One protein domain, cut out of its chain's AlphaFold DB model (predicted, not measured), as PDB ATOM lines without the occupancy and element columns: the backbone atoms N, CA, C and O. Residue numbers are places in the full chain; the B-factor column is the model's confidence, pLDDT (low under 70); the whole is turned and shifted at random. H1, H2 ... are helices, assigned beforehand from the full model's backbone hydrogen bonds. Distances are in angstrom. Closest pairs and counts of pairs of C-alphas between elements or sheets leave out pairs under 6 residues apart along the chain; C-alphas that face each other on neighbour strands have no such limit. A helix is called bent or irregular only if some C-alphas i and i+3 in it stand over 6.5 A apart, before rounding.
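What this domain is: This is residues 66 to 148 of the 155 residues of the protein "Hypothetical protein" of Rotaria socialis (UniProt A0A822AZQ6). Three straight helices are joined end to end by two sharp corners into an open, angular frame with an empty middle: the long arm H1 folds back into H2 at one corner, and H2 turns into H3 at the other. Each corner is an open V whose two helices come near each other at the joined ends and then spread apart, and H1 and H3 leave the two ends of H2 with no contact between them. The printed part has 83 residues with three named helices in the order H1, H2, H3 and no named strand, and its class is all helix. It is extended, with a radius of gyration of the C-alphas of 20.6 A, and the C-alphas span 54 by 37 by 37 A along their three main axes.

Where its parts are: The printed part begins with H1, residues 66 to 99, the longest helix with 34 residues and 49.1 A from first to last C-alpha. It runs from C-alpha 66 at (-10.431, 36.219, -41.551) to C-alpha 99 at (-52.338, 52.848, -22.123); from end to end x falls while y and z rise. Gly 100, Ala 101 and Thr 102 follow as a tight link. H2, residues 103 to 122, has 20 residues and is 28.6 A long; it starts with Pro 103, whose C-alpha is at (-62.594, 53.323, -23.432), and along it y and z fall while x changes little from end to end. Leu 123, Leu 124 and Thr 125 make a second tight link. H3, residues 126 to 145, also has 20 residues and is 28.7 A long; it starts with Pro 126 and ends with C-alpha 145 at (-49.247, 20.076, -23.179), and z rises strongly along it. Residues 146 to 148 follow H3 and end the printed part. No helix is bent or irregular.

How they stand to each other: H1 and H2 are close but not clearly touching, with 1 pair of C-alphas within 8 A. Their closest C-alphas are those of Arg 98 and Ala 106, 7.6 A apart. Their lines stand at a steep tilt of 60 degrees and run opposite ways, and their centres are 30.6 A apart. H2 and H3 are likewise close but not clearly touching, again with 1 pair of C-alphas within 8 A. The closest C-alphas there are those of Arg 121 and Ala 129, 7.9 A apart. These two helices run opposite ways at a steep tilt of 56 degrees, with centres 22.3 A apart. H1 and H3 are apart, and no two helices touch or form a hairpin. In H1, H2 and H3 every pair of backbone O of residue i and N of residue i+4 is within hydrogen-bond range.

The domain as a whole: The two C-alphas farthest apart are those of Lys 66 and Glu 104, at 59.0 A, and the first and last printed C-alphas, those of Lys 66 and Thr 148, are 50.0 A apart. Three stretches stand free, with no C-alpha 8 or more residues away along the chain within 10 A: residues 66 to 97, which belong to H1; residues 110 to 120, which belong to H2; and residues 133 to 148, of which 133 to 145 belong to H3. The printed part has no cut, and both links are tight. The mean pLDDT of the printed part is 91.6, and no printed residue is under 70; the mean is 89 in H1, 95 in H2 and 94 in H3.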
ATOM      1  N   LYS A  66      -9.927  36.309 -42.937       76.00
ATOM      2  CA  LYS A  66     -10.431  36.219 -41.551       76.00
ATOM      3  C   LYS A  66     -10.947  37.567 -41.040       76.00
ATOM      4  O   LYS A  66     -12.054  37.637 -40.525       76.00
ATOM      5  N   ARG A  67     -10.184  38.651 -41.243       77.88
ATOM      6  CA  ARG A  67     -10.618  40.013 -40.875       77.88
ATOM      7  C   ARG A  67     -11.854  40.465 -41.648       77.88
ATOM      8  O   ARG A  67     -12.706  41.134 -41.081       77.88
ATOM      9  N   ARG A  68     -11.952  40.114 -42.932       82.81
ATOM     10  CA  ARG A  68     -13.121  40.441 -43.753       82.81
ATOM     11  C   ARG A  68     -14.383  39.736 -43.249       82.81
ATOM     12  O   ARG A  68     -15.389  40.408 -43.084       82.81
ATOM     13  N   LEU A  69     -14.307  38.437 -42.956       81.69
ATOM     14  CA  LEU A  69     -15.438  37.677 -42.409       81.69
ATOM     15  C   LEU A  69     -15.871  38.220 -41.039       81.69
ATOM     16  O   LEU A  69     -17.051  38.451 -40.825       81.69
ATOM     17  N   GLN A  70     -14.918  38.551 -40.161       77.50
ATOM     18  CA  GLN A  70     -15.216  39.199 -38.876       77.50
ATOM     19  C   GLN A  70     -15.913  40.556 -39.051       77.50
ATOM     20  O   GLN A  70     -16.857  40.871 -38.332       77.50
ATOM     21  N   LEU A  71     -15.477  41.373 -40.013       78.56
ATOM     22  CA  LEU A  71     -16.145  42.639 -40.317       78.56
ATOM     23  C   LEU A  71     -17.567  42.412 -40.844       78.56
ATOM     24  O   LEU A  71     -18.485  43.089 -40.399       78.56
ATOM     25  N   GLU A  72     -17.769  41.440 -41.733       79.00
ATOM     26  CA  GLU A  72     -19.095  41.081 -42.250       79.00
ATOM     27  C   GLU A  72     -20.027  40.585 -41.122       79.00
ATOM     28  O   GLU A  72     -21.165  41.045 -41.023       79.00
ATOM     29  N   GLU A  73     -19.528  39.753 -40.204       78.06
ATOM     30  CA  GLU A  73     -20.260  39.288 -39.016       78.06
ATOM     31  C   GLU A  73     -20.609  40.432 -38.052       78.06
ATOM     32  O   GLU A  73     -21.735  40.511 -37.550       78.06
ATOM     33  N   THR A  74     -19.670  41.348 -37.801       82.31
ATOM     34  CA  THR A  74     -19.924  42.515 -36.939       82.31
ATOM     35  C   THR A  74     -20.913  43.486 -37.574       82.31
ATOM     36  O   THR A  74     -21.821  43.945 -36.884       82.31
ATOM     37  N   CYS A  75     -20.817  43.746 -38.881       74.50
ATOM     38  CA  CYS A  75     -21.790  44.556 -39.615       74.50
ATOM     39  C   CYS A  75     -23.190  43.932 -39.554       74.50
ATOM     40  O   CYS A  75     -24.140  44.622 -39.185       74.50
ATOM     41  N   ALA A  76     -23.316  42.627 -39.815       82.56
ATOM     42  CA  ALA A  76     -24.590  41.916 -39.708       82.56
ATOM     43  C   ALA A  76     -25.160  41.972 -38.278       82.56
ATOM     44  O   ALA A  76     -26.352  42.215 -38.082       82.56
ATOM     45  N   SER A  77     -24.304  41.825 -37.264       82.12
ATOM     46  CA  SER A  77     -24.702  41.937 -35.854       82.12
ATOM     47  C   SER A  77     -25.202  43.345 -35.512       82.12
ATOM     48  O   SER A  77     -26.233  43.505 -34.858       82.12
ATOM     49  N   VAL A  78     -24.526  44.387 -36.003       89.62
ATOM     50  CA  VAL A  78     -24.955  45.783 -35.829       89.62
ATOM     51  C   VAL A  78     -26.303  46.027 -36.513       89.62
ATOM     52  O   VAL A  78     -27.198  46.616 -35.907       89.62
ATOM     53  N   GLU A  79     -26.509  45.529 -37.730       89.06
ATOM     54  CA  GLU A  79     -27.793  45.655 -38.427       89.06
ATOM     55  C   GLU A  79     -28.944  44.993 -37.658       89.06
ATOM     56  O   GLU A  79     -30.009  45.604 -37.500       89.06
ATOM     57  N   ILE A  80     -28.722  43.792 -37.110       93.00
ATOM     58  CA  ILE A  80     -29.703  43.092 -36.269       93.00
ATOM     59  C   ILE A  80     -30.060  43.946 -35.048       93.00
ATOM     60  O   ILE A  80     -31.244  44.210 -34.821       93.00
ATOM     61  N   THR A  81     -29.067  44.461 -34.317       92.25
ATOM     62  CA  THR A  81     -29.323  45.283 -33.118       92.25
ATOM     63  C   THR A  81     -30.090  46.569 -33.436       92.25
ATOM     64  O   THR A  81     -31.006  46.944 -32.701       92.25
ATOM     65  N   ILE A  82     -29.803  47.227 -34.565       94.62
ATOM     66  CA  ILE A  82     -30.542  48.417 -35.011       94.62
ATOM     67  C   ILE A  82     -32.006  48.067 -35.305       94.62
ATOM     68  O   ILE A  82     -32.918  48.811 -34.924       94.62
ATOM     69  N   VAL A  83     -32.257  46.950 -35.989       96.31
ATOM     70  CA  VAL A  83     -33.620  46.488 -36.293       96.31
ATOM     71  C   VAL A  83     -34.373  46.136 -35.011       96.31
ATOM     72  O   VAL A  83     -35.536  46.521 -34.858       96.31
ATOM     73  N   GLU A  84     -33.728  45.451 -34.073       95.88
ATOM     74  CA  GLU A  84     -34.309  45.107 -32.776       95.88
ATOM     75  C   GLU A  84     -34.642  46.345 -31.952       95.88
ATOM     76  O   GLU A  84     -35.762  46.459 -31.448       95.88
ATOM     77  N   HIS A  85     -33.737  47.321 -31.902       95.75
ATOM     78  CA  HIS A  85     -33.972  48.588 -31.223       95.75
ATOM     79  C   HIS A  85     -35.177  49.328 -31.824       95.75
ATOM     80  O   HIS A  85     -36.065  49.786 -31.103       95.75
ATOM     81  N   LYS A  86     -35.283  49.386 -33.158       96.38
ATOM     82  CA  LYS A  86     -36.449  49.980 -33.838       96.38
ATOM     83  C   LYS A  86     -37.746  49.239 -33.509       96.38
ATOM     84  O   LYS A  86     -38.778  49.876 -33.289       96.38
ATOM     85  N   ARG A  87     -37.715  47.902 -33.451       95.69
ATOM     86  CA  ARG A  87     -38.873  47.083 -33.052       95.69
ATOM     87  C   ARG A  87     -39.267  47.339 -31.599       95.69
ATOM     88  O   ARG A  87     -40.462  47.436 -31.321       95.69
ATOM     89  N   MET A  88     -38.296  47.468 -30.698       96.25
ATOM     90  CA  MET A  88     -38.517  47.790 -29.287       96.25
ATOM     91  C   MET A  88     -39.188  49.159 -29.141       96.25
ATOM     92  O   MET A  88     -40.288  49.229 -28.598       96.25
ATOM     93  N   GLN A  89     -38.627  50.205 -29.757       95.62
ATOM     94  CA  GLN A  89     -39.234  51.541 -29.753       95.62
ATOM     95  C   GLN A  89     -40.659  51.540 -30.323       95.62
ATOM     96  O   GLN A  89     -41.554  52.206 -29.803       95.62
ATOM     97  N   ALA A  90     -40.904  50.793 -31.404       95.81
ATOM     98  CA  ALA A  90     -42.244  50.682 -31.972       95.81
ATOM     99  C   ALA A  90     -43.228  50.024 -30.990       95.81
ATOM    100  O   ALA A  90     -44.363  50.486 -30.859       95.81
ATOM    101  N   ARG A  91     -42.803  48.976 -30.272       95.62
ATOM    102  CA  ARG A  91     -43.620  48.321 -29.240       95.62
ATOM    103  C   ARG A  91     -43.932  49.271 -28.086       95.62
ATOM    104  O   ARG A  91     -45.093  49.346 -27.694       95.62
ATOM    105  N   GLU A  92     -42.948  50.026 -27.607       95.00
ATOM    106  CA  GLU A  92     -43.127  51.015 -26.535       95.00
ATOM    107  C   GLU A  92     -44.127  52.106 -26.924       95.00
ATOM    108  O   GLU A  92     -45.072  52.371 -26.184       95.00
ATOM    109  N   ARG A  93     -44.000  52.675 -28.129       95.38
ATOM    110  CA  ARG A  93     -44.956  53.673 -28.639       95.38
ATOM    111  C   ARG A  93     -46.374  53.116 -28.718       95.38
ATOM    112  O   ARG A  93     -47.331  53.799 -28.359       95.38
ATOM    113  N   MET A  94     -46.523  51.873 -29.174       93.44
ATOM    114  CA  MET A  94     -47.829  51.215 -29.240       93.44
ATOM    115  C   MET A  94     -48.396  50.918 -27.848       93.44
ATOM    116  O   MET A  94     -49.604  51.044 -27.656       93.44
ATOM    117  N   ALA A  95     -47.550  50.548 -26.885       93.12
ATOM    118  CA  ALA A  95     -47.950  50.341 -25.498       93.12
ATOM    119  C   ALA A  95     -48.424  51.652 -24.860       93.12
ATOM    120  O   ALA A  95     -49.534  51.694 -24.335       93.12
ATOM    121  N   ALA A  96     -47.655  52.733 -25.010       92.75
ATOM    122  CA  ALA A  96     -48.027  54.062 -24.534       92.75
ATOM    123  C   ALA A  96     -49.350  54.539 -25.155       92.75
ATOM    124  O   ALA A  96     -50.251  54.971 -24.440       92.75
ATOM    125  N   LYS A  97     -49.520  54.370 -26.476       92.69
ATOM    126  CA  LYS A  97     -50.768  54.718 -27.172       92.69
ATOM    127  C   LYS A  97     -51.974  53.939 -26.641       92.69
ATOM    128  O   LYS A  97     -53.056  54.498 -26.544       92.69
ATOM    129  N   ARG A  98     -51.811  52.649 -26.332       90.44
ATOM    130  CA  ARG A  98     -52.897  51.826 -25.772       90.44
ATOM    131  C   ARG A  98     -53.205  52.190 -24.325       90.44
ATOM    132  O   ARG A  98     -54.372  52.210 -23.967       90.44
ATOM    133  N   ALA A  99     -52.179  52.467 -23.523       91.00
ATOM    134  CA  ALA A  99     -52.338  52.848 -22.123       91.00
ATOM    135  C   ALA A  99     -53.051  54.200 -21.964       91.00
ATOM    136  O   ALA A  99     -53.821  54.365 -21.027       91.00
ATOM    137  N   GLY A 100     -52.822  55.142 -22.883       92.69
ATOM    138  CA  GLY A 100     -53.485  56.449 -22.884       92.69
ATOM    139  C   GLY A 100     -54.815  56.516 -23.645       92.69
ATOM    140  O   GLY A 100     -55.383  57.599 -23.733       92.69
ATOM    141  N   ALA A 101     -55.298  55.416 -24.234       91.69
ATOM    142  CA  ALA A 101     -56.529  55.426 -25.026       91.69
ATOM    143  C   ALA A 101     -57.777  55.477 -24.132       91.69
ATOM    144  O   ALA A 101     -57.851  54.777 -23.120       91.69
ATOM    145  N   THR A 102     -58.794  56.244 -24.539       95.31
ATOM    146  CA  THR A 102     -60.087  56.229 -23.835       95.31
ATOM    147  C   THR A 102     -60.820  54.900 -24.075       95.31
ATOM    148  O   THR A 102     -60.560  54.218 -25.077       95.31
ATOM    149  N   PRO A 103     -61.770  54.510 -23.205       93.94
ATOM    150  CA  PRO A 103     -62.594  53.323 -23.432       93.94
ATOM    151  C   PRO A 103     -63.293  53.318 -24.803       93.94
ATOM    152  O   PRO A 103     -63.321  52.288 -25.476       93.94
ATOM    153  N   GLU A 104     -63.788  54.466 -25.269       94.81
ATOM    154  CA  GLU A 104     -64.453  54.610 -26.571       94.81
ATOM    155  C   GLU A 104     -63.477  54.418 -27.740       94.81
ATOM    156  O   GLU A 104     -63.816  53.822 -28.764       94.81
ATOM    157  N   GLU A 105     -62.244  54.914 -27.622       93.06
ATOM    158  CA  GLU A 105     -61.192  54.669 -28.611       93.06
ATOM    159  C   GLU A 105     -60.772  53.201 -28.651       93.06
ATOM    160  O   GLU A 105     -60.610  52.640 -29.739       93.06
ATOM    161  N   ALA A 106     -60.633  52.568 -27.484       93.38
ATOM    162  CA  ALA A 106     -60.327  51.150 -27.381       93.38
ATOM    163  C   ALA A 106     -61.436  50.291 -28.011       93.38
ATOM    164  O   ALA A 106     -61.138  49.349 -28.751       93.38
ATOM    165  N   GLU A 107     -62.704  50.637 -27.782       94.44
ATOM    166  CA  GLU A 107     -63.834  49.906 -28.355       94.44
ATOM    167  C   GLU A 107     -63.925  50.094 -29.872       94.44
ATOM    168  O   GLU A 107     -64.035  49.111 -30.606       94.44
ATOM    169  N   ARG A 108     -63.735  51.319 -30.383       95.50
ATOM    170  CA  ARG A 108     -63.630  51.556 -31.835       95.50
ATOM    171  C   ARG A 108     -62.524  50.711 -32.466       95.50
ATOM    172  O   ARG A 108     -62.752  50.060 -33.484       95.50
ATOM    173  N   GLN A 109     -61.340  50.656 -31.853       93.62
ATOM    174  CA  GLN A 109     -60.240  49.819 -32.348       93.62
ATOM    175  C   GLN A 109     -60.589  48.324 -32.345       93.62
ATOM    176  O   GLN A 109     -60.224  47.610 -33.285       93.62
ATOM    177  N   ARG A 110     -61.303  47.836 -31.324       93.62
ATOM    178  CA  ARG A 110     -61.780  46.445 -31.265       93.62
ATOM    179  C   ARG A 110     -62.771  46.139 -32.379       93.62
ATOM    180  O   ARG A 110     -62.635  45.092 -33.013       93.62
ATOM    181  N   ILE A 111     -63.720  47.036 -32.639       96.38
ATOM    182  CA  ILE A 111     -64.695  46.896 -33.729       96.38
ATOM    183  C   ILE A 111     -63.963  46.796 -35.069       96.38
ATOM    184  O   ILE A 111     -64.107  45.789 -35.761       96.38
ATOM    185  N   PHE A 112     -63.063  47.737 -35.369       96.31
ATOM    186  CA  PHE A 112     -62.275  47.696 -36.606       96.31
ATOM    187  C   PHE A 112     -61.439  46.416 -36.743       96.31
ATOM    188  O   PHE A 112     -61.334  45.836 -37.827       96.31
ATOM    189  N   ALA A 113     -60.842  45.931 -35.650       95.50
ATOM    190  CA  ALA A 113     -60.086  44.682 -35.667       95.50
ATOM    191  C   ALA A 113     -60.981  43.464 -35.964       95.50
ATOM    192  O   ALA A 113     -60.566  42.555 -36.696       95.50
ATOM    193  N   ARG A 114     -62.206  43.441 -35.421       96.00
ATOM    194  CA  ARG A 114     -63.203  42.394 -35.689       96.00
ATOM    195  C   ARG A 114     -63.664  42.427 -37.140       96.00
ATOM    196  O   ARG A 114     -63.653  41.376 -37.777       96.00
ATOM    197  N   GLU A 115     -63.984  43.604 -37.667       96.50
ATOM    198  CA  GLU A 115     -64.382  43.792 -39.066       96.50
ATOM    199  C   GLU A 115     -63.290  43.311 -40.017       96.50
ATOM    200  O   GLU A 115     -63.526  42.415 -40.824       96.50
ATOM    201  N   ARG A 116     -62.051  43.787 -39.844       95.56
ATOM    202  CA  ARG A 116     -60.915  43.358 -40.671       95.56
ATOM    203  C   ARG A 116     -60.699  41.845 -40.617       95.56
ATOM    204  O   ARG A 116     -60.381  41.222 -41.629       95.56
ATOM    205  N   SER A 117     -60.868  41.247 -39.440       94.75
ATOM    206  CA  SER A 117     -60.761  39.795 -39.269       94.75
ATOM    207  C   SER A 117     -61.890  39.049 -39.978       94.75
ATOM    208  O   SER A 117     -61.641  38.000 -40.572       94.75
ATOM    209  N   ALA A 118     -63.117  39.571 -39.928       94.56
ATOM    210  CA  ALA A 118     -64.264  39.009 -40.628       94.56
ATOM    211  C   ALA A 118     -64.071  39.079 -42.147       94.56
ATOM    212  O   ALA A 118     -64.174  38.048 -42.805       94.56
ATOM    213  N   THR A 119     -63.676  40.240 -42.677       95.75
ATOM    214  CA  THR A 119     -63.367  40.419 -44.102       95.75
ATOM    215  C   THR A 119     -62.273  39.462 -44.553       95.75
ATOM    216  O   THR A 119     -62.452  38.756 -45.538       95.75
ATOM    217  N   ARG A 120     -61.164  39.363 -43.807       93.88
ATOM    218  CA  ARG A 120     -60.082  38.435 -44.162       93.88
ATOM    219  C   ARG A 120     -60.578  36.992 -44.211       93.88
ATOM    220  O   ARG A 120     -60.233  36.283 -45.139       93.88
ATOM    221  N   ARG A 121     -61.386  36.562 -43.235       92.50
ATOM    222  CA  ARG A 121     -61.935  35.197 -43.222       92.50
ATOM    223  C   ARG A 121     -62.891  34.929 -44.379       92.50
ATOM    224  O   ARG A 121     -62.883  33.820 -44.892       92.50
ATOM    225  N   ALA A 122     -63.688  35.918 -44.776       92.25
ATOM    226  CA  ALA A 122     -64.591  35.794 -45.917       92.25
ATOM    227  C   ALA A 122     -63.841  35.650 -47.253       92.25
ATOM    228  O   ALA A 122     -64.375  35.069 -48.188       92.25
ATOM    229  N   LEU A 123     -62.610  36.163 -47.326       95.88
ATOM    230  CA  LEU A 123     -61.756  36.114 -48.514       95.88
ATOM    231  C   LEU A 123     -60.799  34.913 -48.549       95.88
ATOM    232  O   LEU A 123     -60.052  34.781 -49.514       95.88
ATOM    233  N   LEU A 124     -60.783  34.063 -47.517       93.94
ATOM    234  CA  LEU A 124     -59.894  32.902 -47.485       93.94
ATOM    235  C   LEU A 124     -60.314  31.863 -48.520       93.94
ATOM    236  O   LEU A 124     -61.487  31.490 -48.616       93.94
ATOM    237  N   THR A 125     -59.323  31.312 -49.209       96.19
ATOM    238  CA  THR A 125     -59.512  30.085 -49.979       96.19
ATOM    239  C   THR A 125     -59.738  28.888 -49.040       96.19
ATOM    240  O   THR A 125     -59.343  28.919 -47.866       96.19
ATOM    241  N   PRO A 126     -60.353  27.792 -49.523       94.38
ATOM    242  CA  PRO A 126     -60.520  26.580 -48.721       94.38
ATOM    243  C   PRO A 126     -59.199  26.015 -48.182       94.38
ATOM    244  O   PRO A 126     -59.159  25.549 -47.045       94.38
ATOM    245  N   GLU A 127     -58.121  26.085 -48.968       95.50
ATOM    246  CA  GLU A 127     -56.796  25.602 -48.574       95.50
ATOM    247  C   GLU A 127     -56.209  26.437 -47.428       95.50
ATOM    248  O   GLU A 127     -55.850  25.890 -46.384       95.50
ATOM    249  N   GLU A 128     -56.201  27.766 -47.552       95.19
ATOM    250  CA  GLU A 128     -55.717  28.655 -46.487       95.19
ATOM    251  C   GLU A 128     -56.554  28.509 -45.208       95.19
ATOM    252  O   GLU A 128     -56.023  28.537 -44.094       95.19
ATOM    253  N   ALA A 129     -57.869  28.300 -45.339       93.00
ATOM    254  CA  ALA A 129     -58.741  28.042 -44.199       93.00
ATOM    255  C   ALA A 129     -58.395  26.717 -43.492       93.00
ATOM    256  O   ALA A 129     -58.438  26.649 -42.258       93.00
ATOM    257  N   GLN A 130     -58.043  25.668 -44.240       94.75
ATOM    258  CA  GLN A 130     -57.591  24.395 -43.673       94.75
ATOM    259  C   GLN A 130     -56.237  24.537 -42.978       94.75
ATOM    260  O   GLN A 130     -56.107  24.097 -41.832       94.75
ATOM    261  N   GLN A 131     -55.272  25.209 -43.610       95.69
ATOM    262  CA  GLN A 131     -53.968  25.498 -43.010       95.69
ATOM    263  C   GLN A 131     -54.131  26.287 -41.705       95.69
ATOM    264  O   GLN A 131     -53.613  25.884 -40.664       95.69
ATOM    265  N   GLN A 132     -54.954  27.339 -41.709       94.19
ATOM    266  CA  GLN A 132     -55.219  28.129 -40.508       94.19
ATOM    267  C   GLN A 132     -55.835  27.278 -39.383       94.19
ATOM    268  O   GLN A 132     -55.455  27.418 -38.218       94.19
ATOM    269  N   ARG A 133     -56.778  26.381 -39.705       94.00
ATOM    270  CA  ARG A 133     -57.367  25.453 -38.724       94.00
ATOM    271  C   ARG A 133     -56.330  24.479 -38.170       94.00
ATOM    272  O   ARG A 133     -56.363  24.211 -36.971       94.00
ATOM    273  N   ALA A 134     -55.432  23.966 -39.009       95.81
ATOM    274  CA  ALA A 134     -54.358  23.073 -38.583       95.81
ATOM    275  C   ALA A 134     -53.415  23.777 -37.595       95.81
ATOM    276  O   ALA A 134     -53.229  23.283 -36.485       95.81
ATOM    277  N   THR A 135     -52.951  24.985 -37.925       96.19
ATOM    278  CA  THR A 135     -52.101  25.788 -37.031       96.19
ATOM    279  C   THR A 135     -52.788  26.091 -35.699       96.19
ATOM    280  O   THR A 135     -52.174  25.990 -34.641       96.19
ATOM    281  N   ILE A 136     -54.083  26.431 -35.708       95.31
ATOM    282  CA  ILE A 136     -54.830  26.676 -34.463       95.31
ATOM    283  C   ILE A 136     -54.894  25.408 -33.600       95.31
ATOM    284  O   ILE A 136     -54.736  25.494 -32.381       95.31
ATOM    285  N   ARG A 137     -55.112  24.233 -34.204       94.81
ATOM    286  CA  ARG A 137     -55.119  22.954 -33.476       94.81
ATOM    287  C   ARG A 137     -53.761  22.661 -32.851       94.81
ATOM    288  O   ARG A 137     -53.722  22.282 -31.686       94.81
ATOM    289  N   GLU A 138     -52.681  22.883 -33.588       94.75
ATOM    290  CA  GLU A 138     -51.313  22.680 -33.107       94.75
ATOM    291  C   GLU A 138     -50.980  23.607 -31.932       94.75
ATOM    292  O   GLU A 138     -50.543  23.141 -30.882       94.75
ATOM    293  N   ILE A 139     -51.293  24.903 -32.047       93.75
ATOM    294  CA  ILE A 139     -51.104  25.870 -30.955       93.75
ATOM    295  C   ILE A 139     -51.898  25.452 -29.714       93.75
ATOM    296  O   ILE A 139     -51.392  25.530 -28.594       93.75
ATOM    297  N   ASN A 140     -53.143  25.007 -29.889       92.44
ATOM    298  CA  ASN A 140     -53.974  24.571 -28.770       92.44
ATOM    299  C   ASN A 140     -53.446  23.281 -28.132       92.44
ATOM    300  O   ASN A 140     -53.476  23.162 -26.908       92.44
ATOM    301  N   ALA A 141     -52.943  22.341 -28.932       91.94
ATOM    302  CA  ALA A 141     -52.310  21.125 -28.435       91.94
ATOM    303  C   ALA A 141     -51.045  21.452 -27.631       91.94
ATOM    304  O   ALA A 141     -50.909  20.985 -26.503       91.94
ATOM    305  N   ALA A 142     -50.182  22.329 -28.153       92.44
ATOM    306  CA  ALA A 142     -48.988  22.791 -27.452       92.44
ATOM    307  C   ALA A 142     -49.338  23.485 -26.127       92.44
ATOM    308  O   ALA A 142     -48.753  23.169 -25.095       92.44
ATOM    309  N   ARG A 143     -50.351  24.365 -26.122       90.56
ATOM    310  CA  ARG A 143     -50.832  25.006 -24.887       90.56
ATOM    311  C   ARG A 143     -51.306  23.985 -23.865       90.56
ATOM    312  O   ARG A 143     -50.921  24.086 -22.708       90.56
ATOM    313  N   ARG A 144     -52.109  23.001 -24.281       88.62
ATOM    314  CA  ARG A 144     -52.589  21.940 -23.384       88.62
ATOM    315  C   ARG A 144     -51.451  21.095 -22.824       88.62
ATOM    316  O   ARG A 144     -51.489  20.761 -21.650       88.62
ATOM    317  N   ALA A 145     -50.429  20.809 -23.627       88.12
ATOM    318  CA  ALA A 145     -49.247  20.076 -23.179       88.12
ATOM    319  C   ALA A 145     -48.429  20.837 -22.118       88.12
ATOM    320  O   ALA A 145     -47.727  20.211 -21.331       88.12
ATOM    321  N   THR A 146     -48.526  22.171 -22.080       90.25
ATOM    322  CA  THR A 146     -47.848  23.010 -21.079       90.25
ATOM    323  C   THR A 146     -48.671  23.280 -19.816       90.25
ATOM    324  O   THR A 146     -48.158  23.926 -18.905       90.25
ATOM    325  N   LEU A 147     -49.929  22.829 -19.751       87.25
ATOM    326  CA  LEU A 147     -50.775  23.056 -18.578       87.25
ATOM    327  C   LEU A 147     -50.342  22.175 -17.413       87.25
ATOM    328  O   LEU A 147     -50.046  20.989 -17.567       87.25
ATOM    329  N   THR A 148     -50.385  22.753 -16.221       79.81
ATOM    330  CA  THR A 148     -50.264  21.997 -14.978       79.81
ATOM    331  C   THR A 148     -51.569  21.237 -14.688       79.81
ATOM    332  O   THR A 148     -52.642  21.681 -15.102       79.81
TER     333      THR A 148